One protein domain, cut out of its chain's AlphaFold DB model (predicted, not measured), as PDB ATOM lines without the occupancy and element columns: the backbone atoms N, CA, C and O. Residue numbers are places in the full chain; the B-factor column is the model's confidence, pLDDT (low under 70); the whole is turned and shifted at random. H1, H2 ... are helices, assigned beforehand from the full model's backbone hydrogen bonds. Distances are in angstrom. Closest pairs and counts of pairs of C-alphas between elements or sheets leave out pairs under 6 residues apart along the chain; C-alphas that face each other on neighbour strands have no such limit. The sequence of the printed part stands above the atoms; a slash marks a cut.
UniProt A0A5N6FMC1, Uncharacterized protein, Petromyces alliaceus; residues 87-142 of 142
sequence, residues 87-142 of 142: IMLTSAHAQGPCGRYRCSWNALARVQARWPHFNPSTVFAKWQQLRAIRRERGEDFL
ATOM      1  N   ILE A  87     176.834 164.988 266.247       68.81
ATOM      2  CA  ILE A  87     177.576 165.993 265.494       68.81
ATOM      3  C   ILE A  87     176.723 166.605 264.391       68.81
ATOM      4  O   ILE A  87     176.787 167.800 264.164       68.81
ATOM      5  N   MET A  88     175.869 165.825 263.731       70.81
ATOM      6  CA  MET A  88     175.008 166.340 262.667       70.81
ATOM      7  C   MET A  88     173.928 167.288 263.195       70.81
ATOM      8  O   MET A  88     173.584 168.245 262.505       70.81
ATOM      9  N   LEU A  89     173.430 167.058 264.414       76.31
ATOM     10  CA  LEU A  89     172.526 167.982 265.096       76.31
ATOM     11  C   LEU A  89     173.278 169.239 265.555       76.31
ATOM     12  O   LEU A  89     172.791 170.343 265.344       76.31
ATOM     13  N   THR A  90     174.469 169.081 266.139       76.00
ATOM     14  CA  THR A  90     175.237 170.189 266.733       76.00
ATOM     15  C   THR A  90     176.101 170.975 265.745       76.00
ATOM     16  O   THR A  90     176.556 172.058 266.093       76.00
ATOM     17  N   SER A  91     176.321 170.479 264.523       76.25
ATOM     18  CA  SER A  91     177.063 171.171 263.454       76.25
ATOM     19  C   SER A  91     176.145 171.551 262.291       76.25
ATOM     20  O   SER A  91     175.694 172.690 262.201       76.25
ATOM     21  N   ALA A  92     175.802 170.595 261.426       75.00
ATOM     22  CA  ALA A  92     175.041 170.816 260.196       75.00
ATOM     23  C   ALA A  92     173.605 171.328 260.428       75.00
ATOM     24  O   ALA A  92     173.003 171.883 259.511       75.00
ATOM     25  N   HIS A  93     173.068 171.146 261.636       79.88
ATOM     26  CA  HIS A  93     171.725 171.566 262.036       79.88
ATOM     27  C   HIS A  93     171.699 172.449 263.290       79.88
ATOM     28  O   HIS A  93     170.634 172.638 263.879       79.88
ATOM     29  N   ALA A  94     172.835 173.045 263.672       81.19
ATOM     30  CA  ALA A  94     172.920 173.918 264.848       81.19
ATOM     31  C   ALA A  94     171.949 175.109 264.772       81.19
ATOM     32  O   ALA A  94     171.419 175.560 265.782       81.19
ATOM     33  N   GLN A  95     171.701 175.596 263.554       83.31
ATOM     34  CA  GLN A  95     170.815 176.728 263.272       83.31
ATOM     35  C   GLN A  95     169.367 176.303 262.977       83.31
ATOM     36  O   GLN A  95     168.525 177.149 262.684       83.31
ATOM     37  N   GLY A  96     169.059 175.003 263.042       84.69
ATOM     38  CA  GLY A  96     167.729 174.464 262.775       84.69
ATOM     39  C   GLY A  96     167.645 173.555 261.536       84.69
ATOM     40  O   GLY A  96     168.647 173.002 261.071       84.69
ATOM     41  N   PRO A  97     166.423 173.286 261.037       84.88
ATOM     42  CA  PRO A  97     166.207 172.378 259.914       84.88
ATOM     43  C   PRO A  97     166.774 172.945 258.603       84.88
ATOM     44  O   PRO A  97     166.727 174.147 258.361       84.88
ATOM     45  N   CYS A  98     167.268 172.069 257.729       80.81
ATOM     46  CA  CYS A  98     167.788 172.430 256.411       80.81
ATOM     47  C   CYS A  98     166.780 172.118 255.289       80.81
ATOM     48  O   CYS A  98     165.876 171.296 255.444       80.81
ATOM     49  N   GLY A  99     166.965 172.735 254.118       80.62
ATOM     50  CA  GLY A  99     166.108 172.528 252.941       80.62
ATOM     51  C   GLY A  99     166.368 171.235 252.156       80.62
ATOM     52  O   GLY A  99     165.752 171.024 251.114       80.62
ATOM     53  N   ARG A 100     167.286 170.364 252.603       72.38
ATOM     54  CA  ARG A 100     167.606 169.126 251.874       72.38
ATOM     55  C   ARG A 100     166.407 168.179 251.891       72.38
ATOM     56  O   ARG A 100     165.867 167.858 252.953       72.38
ATOM     57  N   TYR A 101     166.030 167.699 250.707       69.50
ATOM     58  CA  TYR A 101     164.918 166.770 250.541       69.50
ATOM     59  C   TYR A 101     165.113 165.526 251.417       69.50
ATOM     60  O   TYR A 101     166.146 164.862 251.350       69.50
ATOM     61  N   ARG A 102     164.111 165.235 252.258       64.31
ATOM     62  CA  ARG A 102     164.090 164.102 253.202       64.31
ATOM     63  C   ARG A 102     165.300 164.028 254.148       64.31
ATOM     64  O   ARG A 102     165.714 162.936 254.533       64.31
ATOM     65  N   CYS A 103     165.857 165.168 254.562       68.06
ATOM     66  CA  CYS A 103     166.881 165.167 255.602       68.06
ATOM     67  C   CYS A 103     166.318 164.636 256.929       68.06
ATOM     68  O   CYS A 103     165.452 165.258 257.544       68.06
ATOM     69  N   SER A 104     166.846 163.502 257.386       69.56
ATOM     70  CA  SER A 104     166.434 162.823 258.621       69.56
ATOM     71  C   SER A 104     166.631 163.678 259.878       69.56
ATOM     72  O   SER A 104     165.872 163.570 260.836       69.56
ATOM     73  N   TRP A 105     167.621 164.570 259.860       76.44
ATOM     74  CA  TRP A 105     167.973 165.430 260.991       76.44
ATOM     75  C   TRP A 105     167.018 166.610 261.184       76.44
ATOM     76  O   TRP A 105     166.979 167.185 262.269       76.44
ATOM     77  N   ASN A 106     166.179 166.928 260.191       81.50
ATOM     78  CA  ASN A 106     165.205 168.015 260.308       81.50
ATOM     79  C   ASN A 106     164.197 167.786 261.433       81.50
ATOM     80  O   ASN A 106     163.778 168.745 262.078       81.50
ATOM     81  N   ALA A 107     163.813 166.536 261.696       81.88
ATOM     82  CA  ALA A 107     162.888 166.233 262.780       81.88
ATOM     83  C   ALA A 107     163.505 166.553 264.154       81.88
ATOM     84  O   ALA A 107     162.857 167.194 264.979       81.88
ATOM     85  N   LEU A 108     164.773 166.188 264.366       84.75
ATOM     86  CA  LEU A 108     165.531 166.516 265.580       84.75
ATOM     87  C   LEU A 108     165.790 168.023 265.689       84.75
ATOM     88  O   LEU A 108     165.582 168.607 266.748       84.75
ATOM     89  N   ALA A 109     166.145 168.677 264.582       86.19
ATOM     90  CA  ALA A 109     166.371 170.118 264.546       86.19
ATOM     91  C   ALA A 109     165.100 170.922 264.886       86.19
ATOM     92  O   ALA A 109     165.178 171.934 265.573       86.19
ATOM     93  N   ARG A 110     163.911 170.456 264.473       89.12
ATOM     94  CA  ARG A 110     162.622 171.055 264.875       89.12
ATOM     95  C   ARG A 110     162.347 170.893 266.372       89.12
ATOM     96  O   ARG A 110     161.768 171.791 266.979       89.12
ATOM     97  N   VAL A 111     162.744 169.765 266.963       89.50
ATOM     98  CA  VAL A 111     162.647 169.550 268.415       89.50
ATOM     99  C   VAL A 111     163.610 170.493 269.147       89.50
ATOM    100  O   VAL A 111     163.170 171.192 270.053       89.50
ATOM    101  N   GLN A 112     164.866 170.609 268.703       90.00
ATOM    102  CA  GLN A 112     165.833 171.568 269.261       90.00
ATOM    103  C   GLN A 112     165.343 173.018 269.132       90.00
ATOM    104  O   GLN A 112     165.416 173.775 270.090       90.00
ATOM    105  N   ALA A 113     164.788 173.406 267.982       89.81
ATOM    106  CA  ALA A 113     164.261 174.756 267.779       89.81
ATOM    107  C   ALA A 113     163.091 175.082 268.725       89.81
ATOM    108  O   ALA A 113     162.923 176.226 269.135       89.81
ATOM    109  N   ARG A 114     162.285 174.076 269.094       92.12
ATOM    110  CA  ARG A 114     161.182 174.227 270.053       92.12
ATOM    111  C   ARG A 114     161.659 174.260 271.506       92.12
ATOM    112  O   ARG A 114     161.027 174.918 272.328       92.12
ATOM    113  N   TRP A 115     162.763 173.581 271.814       91.38
ATOM    114  CA  TRP A 115     163.385 173.566 273.141       91.38
ATOM    115  C   TRP A 115     164.892 173.847 273.041       91.38
ATOM    116  O   TRP A 115     165.695 172.924 273.177       91.38
ATOM    117  N   PRO A 116     165.303 175.117 272.836       90.44
ATOM    118  CA  PRO A 116     166.701 175.456 272.547       90.44
ATOM    119  C   PRO A 116     167.690 175.096 273.658       90.44
ATOM    120  O   PRO A 116     168.868 174.902 273.387       90.44
ATOM    121  N   HIS A 117     167.211 174.986 274.898       91.25
ATOM    122  CA  HIS A 117     168.006 174.646 276.079       91.25
ATOM    123  C   HIS A 117     168.240 173.137 276.248       91.25
ATOM    124  O   HIS A 117     168.987 172.732 277.137       91.25
ATOM    125  N   PHE A 118     167.599 172.284 275.443       89.75
ATOM    126  CA  PHE A 118     167.835 170.846 275.513       89.75
ATOM    127  C   PHE A 118     169.220 170.513 274.968       89.75
ATOM    128  O   PHE A 118     169.620 170.991 273.909       89.75
ATOM    129  N   ASN A 119     169.942 169.651 275.678       86.75
ATOM    130  CA  ASN A 119     171.130 169.017 275.123       86.75
ATOM    131  C   ASN A 119     170.721 167.946 274.079       86.75
ATOM    132  O   ASN A 119     169.564 167.506 274.061       86.75
ATOM    133  N   PRO A 120     171.647 167.496 273.213       81.25
ATOM    134  CA  PRO A 120     171.317 166.584 272.119       81.25
ATOM    135  C   PRO A 120     170.656 165.264 272.540       81.25
ATOM    136  O   PRO A 120     169.723 164.812 271.875       81.25
ATOM    137  N   SER A 121     171.073 164.669 273.663       80.69
ATOM    138  CA  SER A 121     170.452 163.442 274.178       80.69
ATOM    139  C   SER A 121     169.011 163.686 274.638       80.69
ATOM    140  O   SER A 121     168.122 162.889 274.336       80.69
ATOM    141  N   THR A 122     168.742 164.826 275.276       85.88
ATOM    142  CA  THR A 122     167.384 165.236 275.673       85.88
ATOM    143  C   THR A 122     166.505 165.511 274.452       85.88
ATOM    144  O   THR A 122     165.341 165.108 274.427       85.88
ATOM    145  N   VAL A 123     167.052 166.138 273.403       85.75
ATOM    146  CA  VAL A 123     166.341 166.320 272.125       85.75
ATOM    147  C   VAL A 123     165.972 164.984 271.504       85.75
ATOM    148  O   VAL A 123     164.831 164.804 271.075       85.75
ATOM    149  N   PHE A 124     166.901 164.030 271.490       80.38
ATOM    150  CA  PHE A 124     166.642 162.706 270.945       80.38
ATOM    151  C   PHE A 124     165.581 161.950 271.753       80.38
ATOM    152  O   PHE A 124     164.622 161.432 271.178       80.38
ATOM    153  N   ALA A 125     165.679 161.957 273.085       79.69
ATOM    154  CA  ALA A 125     164.673 161.364 273.963       79.69
ATOM    155  C   ALA A 125     163.287 161.991 273.741       79.69
ATOM    156  O   ALA A 125     162.284 161.283 273.603       79.69
ATOM    157  N   LYS A 126     163.222 163.323 273.617       85.00
ATOM    158  CA  LYS A 126     161.963 164.026 273.353       85.00
ATOM    159  C   LYS A 126     161.394 163.690 271.978       85.00
ATOM    160  O   LYS A 126     160.186 163.490 271.845       85.00
ATOM    161  N   TRP A 127     162.248 163.603 270.963       84.62
ATOM    162  CA  TRP A 127     161.865 163.181 269.620       84.62
ATOM    163  C   TRP A 127     161.273 161.766 269.629       84.62
ATOM    164  O   TRP A 127     160.191 161.570 269.079       84.62
ATOM    165  N   GLN A 128     161.893 160.811 270.329       76.62
ATOM    166  CA  GLN A 128     161.356 159.454 270.489       76.62
ATOM    167  C   GLN A 128     159.991 159.446 271.190       76.62
ATOM    168  O   GLN A 128     159.072 158.775 270.724       76.62
ATOM    169  N   GLN A 129     159.819 160.241 272.250       81.12
ATOM    170  CA  GLN A 129     158.533 160.361 272.947       81.12
ATOM    171  C   GLN A 129     157.426 160.878 272.015       81.12
ATOM    172  O   GLN A 129     156.341 160.303 271.949       81.12
ATOM    173  N   LEU A 130     157.699 161.944 271.254       83.25
ATOM    174  CA  LEU A 130     156.739 162.501 270.292       83.25
ATOM    175  C   LEU A 130     156.371 161.488 269.201       83.25
ATOM    176  O   LEU A 130     155.236 161.460 268.727       83.25
ATOM    177  N   ARG A 131     157.330 160.648 268.811       78.06
ATOM    178  CA  ARG A 131     157.130 159.574 267.837       78.06
ATOM    179  C   ARG A 131     156.294 158.429 268.391       78.06
ATOM    180  O   ARG A 131     155.444 157.929 267.663       78.06
ATOM    181  N   ALA A 132     156.495 158.049 269.650       70.69
ATOM    182  CA  ALA A 132     155.672 157.045 270.320       70.69
ATOM    183  C   ALA A 132     154.199 157.483 270.369       70.69
ATOM    184  O   ALA A 132     153.339 156.760 269.877       70.69
ATOM    185  N   ILE A 133     153.933 158.721 270.803       77.69
ATOM    186  CA  ILE A 133     152.569 159.285 270.867       77.69
ATOM    187  C   ILE A 133     151.883 159.274 269.493       77.69
ATOM    188  O   ILE A 133     150.697 158.978 269.381       77.69
ATOM    189  N   ARG A 134     152.612 159.604 268.422       72.44
ATOM    190  CA  ARG A 134     152.058 159.580 267.059       72.44
ATOM    191  C   ARG A 134     151.789 158.168 266.554       72.44
ATOM    192  O   ARG A 134     150.759 157.942 265.928       72.44
ATOM    193  N   ARG A 135     152.676 157.217 266.865       66.38
ATOM    194  CA  ARG A 135     152.484 155.798 266.531       66.38
ATOM    195  C   ARG A 135     151.244 155.223 267.205       66.38
ATOM    196  O   ARG A 135     150.488 154.524 266.542       66.38
ATOM    197  N   GLU A 136     151.004 155.557 268.470       68.38
ATOM    198  CA  GLU A 136     149.778 155.168 269.185       68.38
ATOM    199  C   GLU A 136     148.511 155.695 268.495       68.38
ATOM    200  O   GLU A 136     147.465 155.058 268.544       68.38
ATOM    201  N   ARG A 137     148.615 156.827 267.791       74.62
ATOM    202  CA  ARG A 137     147.522 157.444 267.022       74.62
ATOM    203  C   ARG A 137     147.444 156.977 265.563       74.62
ATOM    204  O   ARG A 137     146.605 157.469 264.818       74.62
ATOM    205  N   GLY A 138     148.321 156.069 265.128       63.06
ATOM    206  CA  GLY A 138     148.403 155.618 263.731       63.06
ATOM    207  C   GLY A 138     148.948 156.666 262.746       63.06
ATOM    208  O   GLY A 138     148.930 156.446 261.531       63.06
ATOM    209  N   GLU A 139     149.460 157.793 263.243       69.56
ATOM    210  CA  GLU A 139     150.012 158.876 262.430       69.56
ATOM    211  C   GLU A 139     151.455 158.562 262.006       69.56
ATOM    212  O   GLU A 139     152.291 158.169 262.825       69.56
ATOM    213  N   ASP A 140     151.778 158.786 260.726       55.44
ATOM    214  CA  ASP A 140     153.166 158.756 260.246       55.44
ATOM    215  C   ASP A 140     153.869 160.115 260.401       55.44
ATOM    216  O   ASP A 140     153.260 161.176 260.512       55.44
ATOM    217  N   PHE A 141     155.196 160.042 260.455       59.81
ATOM    218  CA  PHE A 141     156.143 161.056 260.929       59.81
ATOM    219  C   PHE A 141     156.094 162.463 260.284       59.81
ATOM    220  O   PHE A 141     155.571 162.666 259.195       59.81
ATOM    221  N   LEU A 142     156.705 163.420 261.010       49.09
ATOM    222  CA  LEU A 142     157.085 164.797 260.622       49.09
ATOM    223  C   LEU A 142     158.258 164.839 259.630       49.09
ATOM    224  O   LEU A 142     159.176 164.011 259.800       49.09
TER     225      LEU A 142
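AT A GLANCE: This is residues 87 to 142 of the 142 residues of an uncharacterized protein of Petromyces alliaceus (UniProt A0A5N6FMC1). Two helices, the shorter H2 and the long H3, meet as an L, with H2 against the first part of H3, residues 120 to 127, and the rest of H3 running on away from it. The one-turn helix H1 packs on the side of H2, a long loop of residues 91 to 104 joins these two, and the tail after H3, residues 137 to 142, folds back from its far end. The printed part has 56 residues with three named helices, in the order H1, H2, H3, and no named strand; the class is all helix. The whole is compact, with a radius of gyration of the C-alphas of 11.3 A, and spans 32 by 26 by 16 A.

HOW THE PARTS SIT: H1, residues 87 to 90, touches H2, residues 105 to 114; their closest C-alphas, those of Leu 89 and Ala 109, are 6.5 A apart. H2 touches H3, residues 120 to 136, which meets it with residues 120 to 127 alone. Their closest C-alphas, those of Gln 112 and Val 123, are 6.0 A apart, and their lines stand about perpendicular, at 78 degrees. H1 and H3 are close but not clearly touching, with the closest C-alphas, those of Leu 89 and Pro 120, 7.3 A apart. In H2 and H3 every O i to N i+4 pair is within hydrogen-bond range; H1 is too short for such a pair.

IN THESE COORDINATES: H1 begins at C-alpha 87, (177.576, 165.993, 265.494), and is 5.0 A long from first to last C-alpha. H2 measures 14.3 A and begins at C-alpha 105, (167.973, 165.430, 260.991). H3, the longest helix, measures 24.6 A and ends at C-alpha 136, (149.778, 155.168, 269.185).

THE WHOLE: The C-alphas of Ser 91 and Arg 137, the two farthest apart, are 32.8 A apart. The printed part has no cut; the link from H1 to H2 is long and that from H2 to H3 is tight. The mean pLDDT of the printed part is 78.3, and it is under 70 at residue 87, residues 101 to 104, 135 to 136 and 138 to 142.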